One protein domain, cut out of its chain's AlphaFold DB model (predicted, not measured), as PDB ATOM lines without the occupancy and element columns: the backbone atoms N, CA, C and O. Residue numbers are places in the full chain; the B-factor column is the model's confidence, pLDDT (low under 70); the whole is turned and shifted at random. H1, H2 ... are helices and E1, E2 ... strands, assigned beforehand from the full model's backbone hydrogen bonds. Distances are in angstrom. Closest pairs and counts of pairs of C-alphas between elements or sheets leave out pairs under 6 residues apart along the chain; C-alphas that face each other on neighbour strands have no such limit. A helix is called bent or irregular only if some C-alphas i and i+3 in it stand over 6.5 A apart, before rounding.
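AT A GLANCE: This is residues 87 to 187 of the 187 residues of an uncharacterized protein of Lactobacillus acidophilus (strain ATCC 700396 / NCK56 / N2 / NCFM) (UniProt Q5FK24). Picture a small two-stranded sheet, E1 and E2, through the middle of a flat body, with H4 over one of its faces and H3 over the other. H2 lies at one edge of the body, where it packs on residues 143 to 148 of H3 at a steep tilt of 48 degrees, and the short H1 sits at the corner where H2 begins and touches H3 too. The printed part has 101 residues, with four named helices and two named strands in the order H1 H2 E1 H3 E2 H4; the sheet's order is E1, E2, parallel, and the class is mixed, helices and strands. The whole is compact, with a radius of gyration of the C-alphas of 13.4 A and spans of 36 by 34 by 18 A.

IN THESE COORDINATES: Start at Phe 87; residues 87 to 100 hold no named element. Find C-alpha 101 at (-7.910, 31.835, 24.189), where H1 begins, residues 101 to 104. H2 follows at residues 106 to 119, 19.9 A from first to last C-alpha. E1, residues 126 to 132, begins with C-alpha 126 at (-24.352, 18.610, 23.843) and covers 20.2 A. H3, residues 138 to 149, covers 16.2 A; it is neither bent nor irregular, but only just: C-alphas 140 and 143 are 6.4 A apart. E2, residues 159 to 164, covers 16.2 A. H4, residues 171 to 185, covers 18.1 A and ends with C-alpha 185 at (-30.669, 19.847, 30.370); it is irregular, with C-alphas 180 and 183 7.6 A apart.

HOW THE PARTS SIT: Look first at E1 and E2, parallel neighbours with 19 degrees between their directions; N 129 and O 160, at 2.9 A, and N 164 and O 131, at 2.8 A, are within hydrogen-bond range. E1, H3 and E2 form a strand-helix-strand unit, two parallel neighbour strands with a helix between them in the chain, and its crossover is right-handed. The closest C-alphas of H3 and E2 are those of Ile 145 and Tyr 161, 7.5 A apart. Those of E1 and H4 are Gly 132 and Thr 173, at 6.3 A. With residues 143 to 148 alone, H3 touches H2, closest at the C-alphas of Gln 144 and Pro 106, 4.5 A; they run the same way at a steep tilt of 48 degrees. With residues 139 to 144 alone, H3 touches H1, closest at the C-alphas of Ser 140 and Ser 103, 4.4 A. H1 and H2 only just touch, and only at the corner, with 3 pairs of C-alphas within 8 A, closest at Gly 102 and Thr 109, 5.8 A. H3 and H4 are apart. In H2 every O i to N i+4 pair is within hydrogen-bond range, in H3 6 of 8 and in H4 9 of 11; H1 is too short for such a pair.

THE WHOLE: The two C-alphas farthest apart are those of Asn 122 and Gly 166, 38.4 A. The printed part has no cut and no long link; the links H1 to H2 and E1 to H3 are tight. The mean pLDDT of the printed part is 88.6; look for values under 70 at residues 87 to 91 and at residue 187, the chain's last residue.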
ATOM      1  N   PHE A  87     -22.705  20.335  29.534       56.75
ATOM      2  CA  PHE A  87     -21.873  21.440  29.992       56.75
ATOM      3  C   PHE A  87     -22.525  22.754  29.557       56.75
ATOM      4  O   PHE A  87     -22.843  22.928  28.377       56.75
ATOM      5  N   VAL A  88     -22.732  23.660  30.514       59.19
ATOM      6  CA  VAL A  88     -23.322  24.987  30.287       59.19
ATOM      7  C   VAL A  88     -22.250  26.031  30.597       59.19
ATOM      8  O   VAL A  88     -22.205  26.533  31.722       59.19
ATOM      9  N   PRO A  89     -21.324  26.323  29.667       62.59
ATOM     10  CA  PRO A  89     -20.443  27.464  29.839       62.59
ATOM     11  C   PRO A  89     -21.312  28.719  29.798       62.59
ATOM     12  O   PRO A  89     -22.050  28.948  28.835       62.59
ATOM     13  N   MET A  90     -21.257  29.497  30.872       64.88
ATOM     14  CA  MET A  90     -21.996  30.743  30.970       64.88
ATOM     15  C   MET A  90     -21.025  31.865  31.280       64.88
ATOM     16  O   MET A  90     -20.397  31.837  32.336       64.88
ATOM     17  N   ALA A  91     -20.975  32.831  30.365       62.09
ATOM     18  CA  ALA A  91     -20.092  33.990  30.398       62.09
ATOM     19  C   ALA A  91     -18.586  33.640  30.372       62.09
ATOM     20  O   ALA A  91     -18.045  33.005  31.276       62.09
ATOM     21  N   GLY A  92     -17.901  34.104  29.326       75.69
ATOM     22  CA  GLY A  92     -16.461  33.927  29.135       75.69
ATOM     23  C   GLY A  92     -16.078  32.740  28.253       75.69
ATOM     24  O   GLY A  92     -16.865  31.841  27.958       75.69
ATOM     25  N   ASP A  93     -14.836  32.764  27.797       82.50
ATOM     26  CA  ASP A  93     -14.288  31.872  26.791       82.50
ATOM     27  C   ASP A  93     -13.237  30.909  27.363       82.50
ATOM     28  O   ASP A  93     -12.874  30.937  28.538       82.50
ATOM     29  N   SER A  94     -12.776  29.971  26.539       83.88
ATOM     30  CA  SER A  94     -11.860  28.918  26.970       83.88
ATOM     31  C   SER A  94     -10.420  29.413  27.063       83.88
ATOM     32  O   SER A  94      -9.859  29.950  26.110       83.88
ATOM     33  N   TRP A  95      -9.773  29.101  28.185       86.06
ATOM     34  CA  TRP A  95      -8.349  29.364  28.409       86.06
ATOM     35  C   TRP A  95      -7.448  28.169  28.062       86.06
ATOM     36  O   TRP A  95      -6.295  28.089  28.478       86.06
ATOM     37  N   THR A  96      -7.967  27.192  27.311       85.44
ATOM     38  CA  THR A  96      -7.271  25.920  27.054       85.44
ATOM     39  C   THR A  96      -5.962  26.084  26.272       85.44
ATOM     40  O   THR A  96      -5.093  25.220  26.361       85.44
ATOM     41  N   VAL A  97      -5.800  27.165  25.504       88.88
ATOM     42  CA  VAL A  97      -4.597  27.399  24.678       88.88
ATOM     43  C   VAL A  97      -3.776  28.621  25.099       88.88
ATOM     44  O   VAL A  97      -2.578  28.653  24.831       88.88
ATOM     45  N   THR A  98      -4.412  29.622  25.707       88.31
ATOM     46  CA  THR A  98      -3.832  30.848  26.285       88.31
ATOM     47  C   THR A  98      -4.918  31.538  27.118       88.31
ATOM     48  O   THR A  98      -6.086  31.162  26.994       88.31
ATOM     49  N   SER A  99      -4.564  32.531  27.935       89.06
ATOM     50  CA  SER A  99      -5.546  33.399  28.604       89.06
ATOM     51  C   SER A  99      -6.493  34.021  27.576       89.06
ATOM     52  O   SER A  99      -6.026  34.504  26.544       89.06
ATOM     53  N   ASP A 100      -7.801  33.951  27.837       87.75
ATOM     54  CA  ASP A 100      -8.876  34.351  26.913       87.75
ATOM     55  C   ASP A 100      -8.693  33.762  25.506       87.75
ATOM     56  O   ASP A 100      -8.871  34.419  24.480       87.75
ATOM     57  N   GLY A 101      -8.262  32.500  25.437       89.62
ATOM     58  CA  GLY A 101      -7.910  31.835  24.189       89.62
ATOM     59  C   GLY A 101      -9.067  31.679  23.204       89.62
ATOM     60  O   GLY A 101      -8.820  31.520  22.007       89.62
ATOM     61  N   GLY A 102     -10.318  31.723  23.643       88.06
ATOM     62  CA  GLY A 102     -11.458  31.766  22.737       88.06
ATOM     63  C   GLY A 102     -11.601  33.102  22.010       88.06
ATOM     64  O   GLY A 102     -12.019  33.099  20.856       88.06
ATOM     65  N   SER A 103     -11.160  34.207  22.608       91.44
ATOM     66  CA  SER A 103     -11.094  35.527  21.973       91.44
ATOM     67  C   SER A 103      -9.774  35.762  21.235       91.44
ATOM     68  O   SER A 103      -9.768  36.154  20.068       91.44
ATOM     69  N   ALA A 104      -8.650  35.441  21.877       94.94
ATOM     70  CA  ALA A 104      -7.302  35.700  21.383       94.94
ATOM     71  C   ALA A 104      -6.862  34.690  20.314       94.94
ATOM     72  O   ALA A 104      -6.067  35.012  19.431       94.94
ATOM     73  N   ALA A 105      -7.365  33.453  20.377       95.88
ATOM     74  CA  ALA A 105      -7.008  32.381  19.450       95.88
ATOM     75  C   ALA A 105      -8.197  31.451  19.097       95.88
ATOM     76  O   ALA A 105      -8.040  30.223  19.132       95.88
ATOM     77  N   PRO A 106      -9.369  31.984  18.687       95.50
ATOM     78  CA  PRO A 106     -10.626  31.239  18.536       95.50
ATOM     79  C   PRO A 106     -10.497  29.964  17.704       95.50
ATOM     80  O   PRO A 106     -10.986  28.906  18.093       95.50
ATOM     81  N   ARG A 107      -9.795  30.035  16.565       97.44
ATOM     82  CA  ARG A 107      -9.592  28.880  15.672       97.44
ATOM     83  C   ARG A 107      -8.734  27.794  16.316       97.44
ATOM     84  O   ARG A 107      -9.057  26.615  16.205       97.44
ATOM     85  N   ARG A 108      -7.657  28.182  17.007       97.44
ATOM     86  CA  ARG A 108      -6.766  27.240  17.701       97.44
ATOM     87  C   ARG A 108      -7.508  26.559  18.848       97.44
ATOM     88  O   ARG A 108      -7.435  25.341  18.976       97.44
ATOM     89  N   THR A 109      -8.262  27.333  19.622       95.44
ATOM     90  CA  THR A 109      -9.123  26.835  20.702       95.44
ATOM     91  C   THR A 109     -10.166  25.857  20.171       95.44
ATOM     92  O   THR A 109     -10.239  24.724  20.645       95.44
ATOM     93  N   ALA A 110     -10.905  26.234  19.123       95.88
ATOM     94  CA  ALA A 110     -11.890  25.368  18.482       95.88
ATOM     95  C   ALA A 110     -11.273  24.053  17.979       95.88
ATOM     96  O   ALA A 110     -11.855  22.990  18.187       95.88
ATOM     97  N   GLN A 111     -10.070  24.095  17.393       97.75
ATOM     98  CA  GLN A 111      -9.380  22.892  16.926       97.75
ATOM     99  C   GLN A 111      -8.997  21.949  18.074       97.75
ATOM    100  O   GLN A 111      -9.134  20.733  17.938       97.75
ATOM    101  N   VAL A 112      -8.543  22.482  19.213       95.31
ATOM    102  CA  VAL A 112      -8.245  21.662  20.400       95.31
ATOM    103  C   VAL A 112      -9.512  20.979  20.916       95.31
ATOM    104  O   VAL A 112      -9.494  19.773  21.169       95.31
ATOM    105  N   LEU A 113     -10.628  21.710  20.996       93.25
ATOM    106  CA  LEU A 113     -11.919  21.152  21.407       93.25
ATOM    107  C   LEU A 113     -12.431  20.098  20.409       93.25
ATOM    108  O   LEU A 113     -12.881  19.028  20.818       93.25
ATOM    109  N   ALA A 114     -12.305  20.347  19.104       95.06
ATOM    110  CA  ALA A 114     -12.659  19.387  18.060       95.06
ATOM    111  C   ALA A 114     -11.813  18.108  18.139       95.06
ATOM    112  O   ALA A 114     -12.337  17.003  17.998       95.06
ATOM    113  N   ASN A 115     -10.512  18.232  18.407       95.12
ATOM    114  CA  ASN A 115      -9.626  17.084  18.584       95.12
ATOM    115  C   ASN A 115     -10.021  16.255  19.813       95.12
ATOM    116  O   ASN A 115      -9.998  15.026  19.746       95.12
ATOM    117  N   ALA A 116     -10.428  16.902  20.909       90.94
ATOM    118  CA  ALA A 116     -10.946  16.212  22.087       90.94
ATOM    119  C   ALA A 116     -12.249  15.456  21.780       90.94
ATOM    120  O   ALA A 116     -12.362  14.281  22.132       90.94
ATOM    121  N   ALA A 117     -13.191  16.081  21.065       91.06
ATOM    122  CA  ALA A 117     -14.419  15.425  20.615       91.06
ATOM    123  C   ALA A 117     -14.124  14.228  19.694       91.06
ATOM    124  O   ALA A 117     -14.666  13.144  19.887       91.06
ATOM    125  N   LYS A 118     -13.197  14.385  18.740       93.56
ATOM    126  CA  LYS A 118     -12.777  13.310  17.828       93.56
ATOM    127  C   LYS A 118     -12.117  12.143  18.568       93.56
ATOM    128  O   LYS A 118     -12.388  10.992  18.240       93.56
ATOM    129  N   LYS A 119     -11.261  12.429  19.555       93.88
ATOM    130  CA  LYS A 119     -10.588  11.409  20.379       93.88
ATOM    131  C   LYS A 119     -11.582  10.586  21.204       93.88
ATOM    132  O   LYS A 119     -11.305   9.429  21.495       93.88
ATOM    133  N   ASN A 120     -12.723  11.173  21.553       88.88
ATOM    134  CA  ASN A 120     -13.779  10.541  22.339       88.88
ATOM    135  C   ASN A 120     -15.057  10.373  21.504       88.88
ATOM    136  O   ASN A 120     -16.148  10.722  21.950       88.88
ATOM    137  N   SER A 121     -14.929   9.869  20.274       88.06
ATOM    138  CA  SER A 121     -16.035   9.764  19.307       88.06
ATOM    139  C   SER A 121     -17.203   8.881  19.765       88.06
ATOM    140  O   SER A 121     -18.303   8.989  19.230       88.06
ATOM    141  N   ASN A 122     -16.984   8.025  20.762       86.94
ATOM    142  CA  ASN A 122     -18.004   7.206  21.409       86.94
ATOM    143  C   ASN A 122     -18.851   7.976  22.441       86.94
ATOM    144  O   ASN A 122     -19.853   7.444  22.921       86.94
ATOM    145  N   LEU A 123     -18.470   9.205  22.805       78.25
ATOM    146  CA  LEU A 123     -19.226  10.042  23.730       78.25
ATOM    147  C   LEU A 123     -20.188  10.953  22.965       78.25
ATOM    148  O   LEU A 123     -19.787  11.844  22.221       78.25
ATOM    149  N   SER A 124     -21.483  10.789  23.220       83.62
ATOM    150  CA  SER A 124     -22.482  11.788  22.842       83.62
ATOM    151  C   SER A 124     -22.394  12.985  23.795       83.62
ATOM    152  O   SER A 124     -22.534  12.793  25.009       83.62
ATOM    153  N   PHE A 125     -22.245  14.197  23.270       84.81
ATOM    154  CA  PHE A 125     -22.260  15.430  24.057       84.81
ATOM    155  C   PHE A 125     -23.206  16.460  23.441       84.81
ATOM    156  O   PHE A 125     -23.484  16.429  22.243       84.81
ATOM    157  N   LYS A 126     -23.674  17.390  24.276       89.06
ATOM    158  CA  LYS A 126     -24.352  18.610  23.843       89.06
ATOM    159  C   LYS A 126     -23.909  19.764  24.738       89.06
ATOM    160  O   LYS A 126     -23.865  19.616  25.961       89.06
ATOM    161  N   ILE A 127     -23.533  20.874  24.116       89.00
ATOM    162  CA  ILE A 127     -23.083  22.098  24.775       89.00
ATOM    163  C   ILE A 127     -24.200  23.127  24.641       89.00
ATOM    164  O   ILE A 127     -24.604  23.468  23.528       89.00
ATOM    165  N   PHE A 128     -24.665  23.627  25.780       90.56
ATOM    166  CA  PHE A 128     -25.655  24.694  25.857       90.56
ATOM    167  C   PHE A 128     -24.959  25.960  26.355       90.56
ATOM    168  O   PHE A 128     -24.890  26.204  27.555       90.56
ATOM    169  N   ALA A 129     -24.370  26.738  25.450       91.19
ATOM    170  CA  ALA A 129     -23.708  27.986  25.815       91.19
ATOM    171  C   ALA A 129     -24.732  29.122  25.942       91.19
ATOM    172  O   ALA A 129     -25.733  29.159  25.216       91.19
ATOM    173  N   GLY A 130     -24.478  30.088  26.821       92.31
ATOM    174  CA  GLY A 130     -25.317  31.280  26.884       92.31
ATOM    175  C   GLY A 130     -24.669  32.468  27.574       92.31
ATOM    176  O   GLY A 130     -23.772  32.317  28.402       92.31
ATOM    177  N   VAL A 131     -25.130  33.663  27.210       93.31
ATOM    178  CA  VAL A 131     -24.623  34.937  27.738       93.31
ATOM    179  C   VAL A 131     -25.726  35.995  27.746       93.31
ATOM    180  O   VAL A 131     -26.696  35.884  26.998       93.31
ATOM    181  N   GLY A 132     -25.608  37.023  28.586       93.38
ATOM    182  CA  GLY A 132     -26.484  38.194  28.514       93.38
ATOM    183  C   GLY A 132     -26.164  39.081  27.309       93.38
ATOM    184  O   GLY A 132     -25.003  39.225  26.945       93.38
ATOM    185  N   SER A 133     -27.168  39.713  26.697       94.00
ATOM    186  CA  SER A 133     -26.944  40.647  25.579       94.00
ATOM    187  C   SER A 133     -26.139  41.903  25.950       94.00
ATOM    188  O   SER A 133     -25.569  42.531  25.068       94.00
ATOM    189  N   GLY A 134     -26.133  42.297  27.225       92.62
ATOM    190  CA  GLY A 134     -25.333  43.391  27.789       92.62
ATOM    191  C   GLY A 134     -24.149  42.907  28.635       92.62
ATOM    192  O   GLY A 134     -23.559  43.688  29.374       92.62
ATOM    193  N   ASP A 135     -23.822  41.615  28.585       92.06
ATOM    194  CA  ASP A 135     -22.669  41.048  29.281       92.06
ATOM    195  C   ASP A 135     -21.415  41.174  28.399       92.06
ATOM    196  O   ASP A 135     -21.352  40.610  27.302       92.06
ATOM    197  N   GLY A 136     -20.405  41.904  28.887       88.12
ATOM    198  CA  GLY A 136     -19.158  42.165  28.156       88.12
ATOM    199  C   GLY A 136     -18.332  40.912  27.844       88.12
ATOM    200  O   GLY A 136     -17.515  40.923  26.933       88.12
ATOM    201  N   THR A 137     -18.577  39.791  28.528       87.81
ATOM    202  CA  THR A 137     -17.903  38.517  28.219       87.81
ATOM    203  C   THR A 137     -18.388  37.872  26.915       87.81
ATOM    204  O   THR A 137     -17.765  36.937  26.410       87.81
ATOM    205  N   SER A 138     -19.489  38.363  26.336       86.62
ATOM    206  CA  SER A 138     -19.969  37.914  25.023       86.62
ATOM    207  C   SER A 138     -18.938  38.151  23.915       86.62
ATOM    208  O   SER A 138     -18.798  37.304  23.028       86.62
ATOM    209  N   GLU A 139     -18.162  39.236  24.013       86.62
ATOM    210  CA  GLU A 139     -17.092  39.581  23.071       86.62
ATOM    211  C   GLU A 139     -16.012  38.502  23.008       86.62
ATOM    212  O   GLU A 139     -15.465  38.236  21.935       86.62
ATOM    213  N   SER A 140     -15.731  37.845  24.137       84.31
ATOM    214  CA  SER A 140     -14.720  36.797  24.191       84.31
ATOM    215  C   SER A 140     -15.272  35.437  23.756       84.31
ATOM    216  O   SER A 140     -14.604  34.678  23.047       84.31
ATOM    217  N   MET A 141     -16.520  35.136  24.119       87.62
ATOM    218  CA  MET A 141     -17.124  33.823  23.887       87.62
ATOM    219  C   MET A 141     -17.618  33.626  22.447       87.62
ATOM    220  O   MET A 141     -17.468  32.541  21.875       87.62
ATOM    221  N   GLU A 142     -18.193  34.655  21.823       92.25
ATOM    222  CA  GLU A 142     -18.798  34.532  20.495       92.25
ATOM    223  C   GLU A 142     -17.794  34.150  19.380       92.25
ATOM    224  O   GLU A 142     -18.112  33.264  18.574       92.25
ATOM    225  N   PRO A 143     -16.571  34.723  19.305       94.62
ATOM    226  CA  PRO A 143     -15.558  34.293  18.340       94.62
ATOM    227  C   PRO A 143     -15.224  32.800  18.436       94.62
ATOM    228  O   PRO A 143     -15.111  32.134  17.402       94.62
ATOM    229  N   GLN A 144     -15.123  32.255  19.653       94.19
ATOM    230  CA  GLN A 144     -14.870  30.831  19.870       94.19
ATOM    231  C   GLN A 144     -16.024  29.976  19.350       94.19
ATOM    232  O   GLN A 144     -15.791  29.023  18.606       94.19
ATOM    233  N   ILE A 145     -17.264  30.320  19.711       95.00
ATOM    234  CA  ILE A 145     -18.459  29.584  19.284       95.00
ATOM    235  C   ILE A 145     -18.558  29.559  17.753       95.00
ATOM    236  O   ILE A 145     -18.753  28.495  17.158       95.00
ATOM    237  N   ARG A 146     -18.342  30.706  17.094       95.75
ATOM    238  CA  ARG A 146     -18.318  30.789  15.625       95.75
ATOM    239  C   ARG A 146     -17.211  29.931  15.018       95.75
ATOM    240  O   ARG A 146     -17.447  29.261  14.016       95.75
ATOM    241  N   ALA A 147     -16.018  29.921  15.613       96.81
ATOM    242  CA  ALA A 147     -14.926  29.072  15.148       96.81
ATOM    243  C   ALA A 147     -15.236  27.577  15.311       96.81
ATOM    244  O   ALA A 147     -14.901  26.796  14.424       96.81
ATOM    245  N   MET A 148     -15.911  27.183  16.393       97.00
ATOM    246  CA  MET A 148     -16.353  25.803  16.603       97.00
ATOM    247  C   MET A 148     -17.366  25.372  15.540       97.00
ATOM    248  O   MET A 148     -17.181  24.313  14.953       97.00
ATOM    249  N   TRP A 149     -18.369  26.192  15.208       97.38
ATOM    250  CA  TRP A 149     -19.343  25.856  14.153       97.38
ATOM    251  C   TRP A 149     -18.745  25.708  12.744       97.38
ATOM    252  O   TRP A 149     -19.415  25.172  11.868       97.38
ATOM    253  N   ASN A 150     -17.498  26.133  12.519       97.62
ATOM    254  CA  ASN A 150     -16.780  25.896  11.262       97.62
ATOM    255  C   ASN A 150     -16.052  24.536  11.218       97.62
ATOM    256  O   ASN A 150     -15.372  24.244  10.236       97.62
ATOM    257  N   LEU A 151     -16.156  23.713  12.267       97.56
ATOM    258  CA  LEU A 151     -15.531  22.393  12.354       97.56
ATOM    259  C   LEU A 151     -16.603  21.289  12.379       97.56
ATOM    260  O   LEU A 151     -17.616  21.438  13.059       97.56
ATOM    261  N   PRO A 152     -16.381  20.139  11.715       95.94
ATOM    262  CA  PRO A 152     -17.408  19.104  11.536       95.94
ATOM    263  C   PRO A 152     -17.852  18.421  12.838       95.94
ATOM    264  O   PRO A 152     -18.890  17.766  12.874       95.94
ATOM    265  N   GLN A 153     -17.077  18.558  13.916       95.06
ATOM    266  CA  GLN A 153     -17.413  18.027  15.237       95.06
ATOM    267  C   GLN A 153     -18.522  18.823  15.932       95.06
ATOM    268  O   GLN A 153     -19.098  18.324  16.900       95.06
ATOM    269  N   PHE A 154     -18.830  20.036  15.463       95.31
ATOM    270  CA  PHE A 154     -19.823  20.910  16.072       95.31
ATOM    271  C   PHE A 154     -20.861  21.357  15.046       95.31
ATOM    272  O   PHE A 154     -20.548  21.790  13.943       95.31
ATOM    273  N   ASN A 155     -22.124  21.279  15.429       92.88
ATOM    274  CA  ASN A 155     -23.255  21.728  14.638       92.88
ATOM    275  C   ASN A 155     -24.382  22.185  15.573       92.88
ATOM    276  O   ASN A 155     -24.279  22.102  16.797       92.88
ATOM    277  N   ARG A 156     -25.489  22.655  14.997       90.75
ATOM    278  CA  ARG A 156     -26.623  23.187  15.766       90.75
ATOM    279  C   ARG A 156     -27.313  22.165  16.674       90.75
ATOM    280  O   ARG A 156     -28.020  22.578  17.577       90.75
ATOM    281  N   SER A 157     -27.115  20.861  16.467       91.06
ATOM    282  CA  SER A 157     -27.693  19.829  17.340       91.06
ATOM    283  C   SER A 157     -26.869  19.561  18.604       91.06
ATOM    284  O   SER A 157     -27.438  19.144  19.612       91.06
ATOM    285  N   ASN A 158     -25.550  19.799  18.573       91.38
ATOM    286  CA  ASN A 158     -24.647  19.493  19.688       91.38
ATOM    287  C   ASN A 158     -23.920  20.717  20.276       91.38
ATOM    288  O   ASN A 158     -23.270  20.586  21.312       91.38
ATOM    289  N   LEU A 159     -24.044  21.895  19.661       93.62
ATOM    290  CA  LEU A 159     -23.557  23.170  20.179       93.62
ATOM    291  C   LEU A 159     -24.579  24.274  19.893       93.62
ATOM    292  O   LEU A 159     -24.702  24.752  18.760       93.62
ATOM    293  N   GLU A 160     -25.249  24.713  20.950       94.06
ATOM    294  CA  GLU A 160     -26.163  25.849  20.942       94.06
ATOM    295  C   GLU A 160     -25.555  27.033  21.687       94.06
ATOM    296  O   GLU A 160     -24.763  26.866  22.616       94.06
ATOM    297  N   TYR A 161     -25.919  28.239  21.258       93.75
ATOM    298  CA  TYR A 161     -25.488  29.475  21.888       93.75
ATOM    299  C   TYR A 161     -26.654  30.449  21.936       93.75
ATOM    300  O   TYR A 161     -27.176  30.853  20.895       93.75
ATOM    301  N   TYR A 162     -27.057  30.795  23.153       94.19
ATOM    302  CA  TYR A 162     -28.211  31.634  23.416       94.19
ATOM    303  C   TYR A 162     -27.787  32.959  24.039       94.19
ATOM    304  O   TYR A 162     -27.216  33.006  25.131       94.19
ATOM    305  N   THR A 163     -28.107  34.051  23.354       94.62
ATOM    306  CA  THR A 163     -27.952  35.399  23.891       94.62
ATOM    307  C   THR A 163     -29.256  35.809  24.563       94.62
ATOM    308  O   THR A 163     -30.257  36.041  23.889       94.62
ATOM    309  N   GLN A 164     -29.247  35.904  25.891       94.94
ATOM    310  CA  GLN A 164     -30.410  36.277  26.684       94.94
ATOM    311  C   GLN A 164     -30.714  37.775  26.520       94.94
ATOM    312  O   GLN A 164     -29.920  38.602  26.991       94.94
ATOM    313  N   PRO A 165     -31.863  38.150  25.922       95.94
ATOM    314  CA  PRO A 165     -32.212  39.551  25.712       95.94
ATOM    315  C   PRO A 165     -32.340  40.314  27.034       95.94
ATOM    316  O   PRO A 165     -32.937  39.822  27.997       95.94
ATOM    317  N   GLY A 166     -31.752  41.512  27.089       95.38
ATOM    318  CA  GLY A 166     -31.720  42.354  28.292       95.38
ATOM    319  C   GLY A 166     -30.955  41.731  29.467       95.38
ATOM    320  O   GLY A 166     -31.166  42.116  30.614       95.38
ATOM    321  N   GLY A 167     -30.138  40.705  29.214       93.00
ATOM    322  CA  GLY A 167     -29.310  40.055  30.225       93.00
ATOM    323  C   GLY A 167     -27.972  40.760  30.433       93.00
ATOM    324  O   GLY A 167     -27.397  41.248  29.469       93.00
ATOM    325  N   ASN A 168     -27.455  40.741  31.661       92.81
ATOM    326  CA  ASN A 168     -26.125  41.241  32.029       92.81
ATOM    327  C   ASN A 168     -25.286  40.116  32.664       92.81
ATOM    328  O   ASN A 168     -25.726  38.967  32.740       92.81
ATOM    329  N   HIS A 169     -24.099  40.457  33.171       89.44
ATOM    330  CA  HIS A 169     -23.225  39.543  33.912       89.44
ATOM    331  C   HIS A 169     -23.723  39.310  35.355       89.44
ATOM    332  O   HIS A 169     -23.103  39.741  36.330       89.44
ATOM    333  N   ASP A 170     -24.902  38.691  35.507       86.75
ATOM    334  CA  ASP A 170     -25.577  38.530  36.800       86.75
ATOM    335  C   ASP A 170     -26.361  37.210  36.964       86.75
ATOM    336  O   ASP A 170     -26.745  36.532  36.009       86.75
ATOM    337  N   ALA A 171     -26.626  36.839  38.223       83.69
ATOM    338  CA  ALA A 171     -27.345  35.609  38.566       83.69
ATOM    339  C   ALA A 171     -28.783  35.534  38.000       83.69
ATOM    340  O   ALA A 171     -29.177  34.456  37.546       83.69
ATOM    341  N   PRO A 172     -29.582  36.622  37.967       88.62
ATOM    342  CA  PRO A 172     -30.872  36.614  37.279       88.62
ATOM    343  C   PRO A 172     -30.776  36.231  35.801       88.62
ATOM    344  O   PRO A 172     -31.609  35.469  35.312       88.62
ATOM    345  N   THR A 173     -29.780  36.737  35.076       89.44
ATOM    346  CA  THR A 173     -29.560  36.406  33.663       89.44
ATOM    347  C   THR A 173     -29.205  34.935  33.501       89.44
ATOM    348  O   THR A 173     -29.811  34.255  32.671       89.44
ATOM    349  N   MET A 174     -28.326  34.414  34.363       85.06
ATOM    350  CA  MET A 174     -27.999  32.984  34.411       85.06
ATOM    351  C   MET A 174     -29.242  32.117  34.639       85.06
ATOM    352  O   MET A 174     -29.456  31.138  33.929       85.06
ATOM    353  N   SER A 175     -30.112  32.503  35.576       85.56
ATOM    354  CA  SER A 175     -31.389  31.819  35.826       85.56
ATOM    355  C   SER A 175     -32.287  31.786  34.590       85.56
ATOM    356  O   SER A 175     -32.841  30.733  34.266       85.56
ATOM    357  N   ARG A 176     -32.381  32.887  33.835       91.06
ATOM    358  CA  ARG A 176     -33.168  32.906  32.593       91.06
ATOM    359  C   ARG A 176     -32.565  32.010  31.501       91.06
ATOM    360  O   ARG A 176     -33.323  31.323  30.823       91.06
ATOM    361  N   ILE A 177     -31.237  31.954  31.369       89.81
ATOM    362  CA  ILE A 177     -30.542  31.050  30.430       89.81
ATOM    363  C   ILE A 177     -30.750  29.580  30.822       89.81
ATOM    364  O   ILE A 177     -31.082  28.752  29.977       89.81
ATOM    365  N   ILE A 178     -30.628  29.247  32.110       85.81
ATOM    366  CA  ILE A 178     -30.903  27.891  32.606       85.81
ATOM    367  C   ILE A 178     -32.363  27.515  32.353       85.81
ATOM    368  O   ILE A 178     -32.630  26.392  31.942       85.81
ATOM    369  N   ASN A 179     -33.313  28.433  32.541       86.69
ATOM    370  CA  ASN A 179     -34.721  28.172  32.236       86.69
ATOM    371  C   ASN A 179     -34.962  27.950  30.739       86.69
ATOM    372  O   ASN A 179     -35.764  27.085  30.389       86.69
ATOM    373  N   HIS A 180     -34.262  28.688  29.871       89.88
ATOM    374  CA  HIS A 180     -34.324  28.503  28.421       89.88
ATOM    375  C   HIS A 180     -33.936  27.069  28.026       89.88
ATOM    376  O   HIS A 180     -34.691  26.404  27.320       89.88
ATOM    377  N   TYR A 181     -32.828  26.550  28.567       87.44
ATOM    378  CA  TYR A 181     -32.351  25.191  28.275       87.44
ATOM    379  C   TYR A 181     -32.893  24.099  29.207       87.44
ATOM    380  O   TYR A 181     -32.660  22.913  28.975       87.44
ATOM    381  N   GLY A 182     -33.611  24.451  30.274       80.88
ATOM    382  CA  GLY A 182     -33.905  23.544  31.386       80.88
ATOM    383  C   GLY A 182     -34.681  22.297  30.969       80.88
ATOM    384  O   GLY A 182     -34.411  21.195  31.441       80.88
ATOM    385  N   LYS A 183     -35.598  22.433  30.007       78.38
ATOM    386  CA  LYS A 183     -36.323  21.278  29.461       78.38
ATOM    387  C   LYS A 183     -35.418  20.274  28.763       78.38
ATOM    388  O   LYS A 183     -35.838  19.136  28.634       78.38
ATOM    389  N   GLU A 184     -34.251  20.673  28.268       79.81
ATOM    390  CA  GLU A 184     -33.300  19.799  27.576       79.81
ATOM    391  C   GLU A 184     -32.169  19.318  28.477       79.81
ATOM    392  O   GLU A 184     -31.762  18.164  28.368       79.81
ATOM    393  N   LEU A 185     -31.704  20.175  29.388       74.00
ATOM    394  CA  LEU A 185     -30.669  19.847  30.370       74.00
ATOM    395  C   LEU A 185     -31.090  18.729  31.326       74.00
ATOM    396  O   LEU A 185     -30.246  17.953  31.765       74.00
ATOM    397  N   PHE A 186     -32.382  18.664  31.651       70.75
ATOM    398  CA  PHE A 186     -32.919  17.791  32.694       70.75
ATOM    399  C   PHE A 186     -33.948  16.782  32.153       70.75
ATOM    400  O   PHE A 186     -34.889  16.436  32.868       70.75
ATOM    401  N   LYS A 187     -33.795  16.358  30.889       67.25
ATOM    402  CA  LYS A 187     -34.530  15.211  30.321       67.25
ATOM    403  C   LYS A 187     -34.029  13.890  30.884       67.25
ATOM    404  O   LYS A 187     -32.799  13.777  31.098       67.25
TER     405      LYS A 187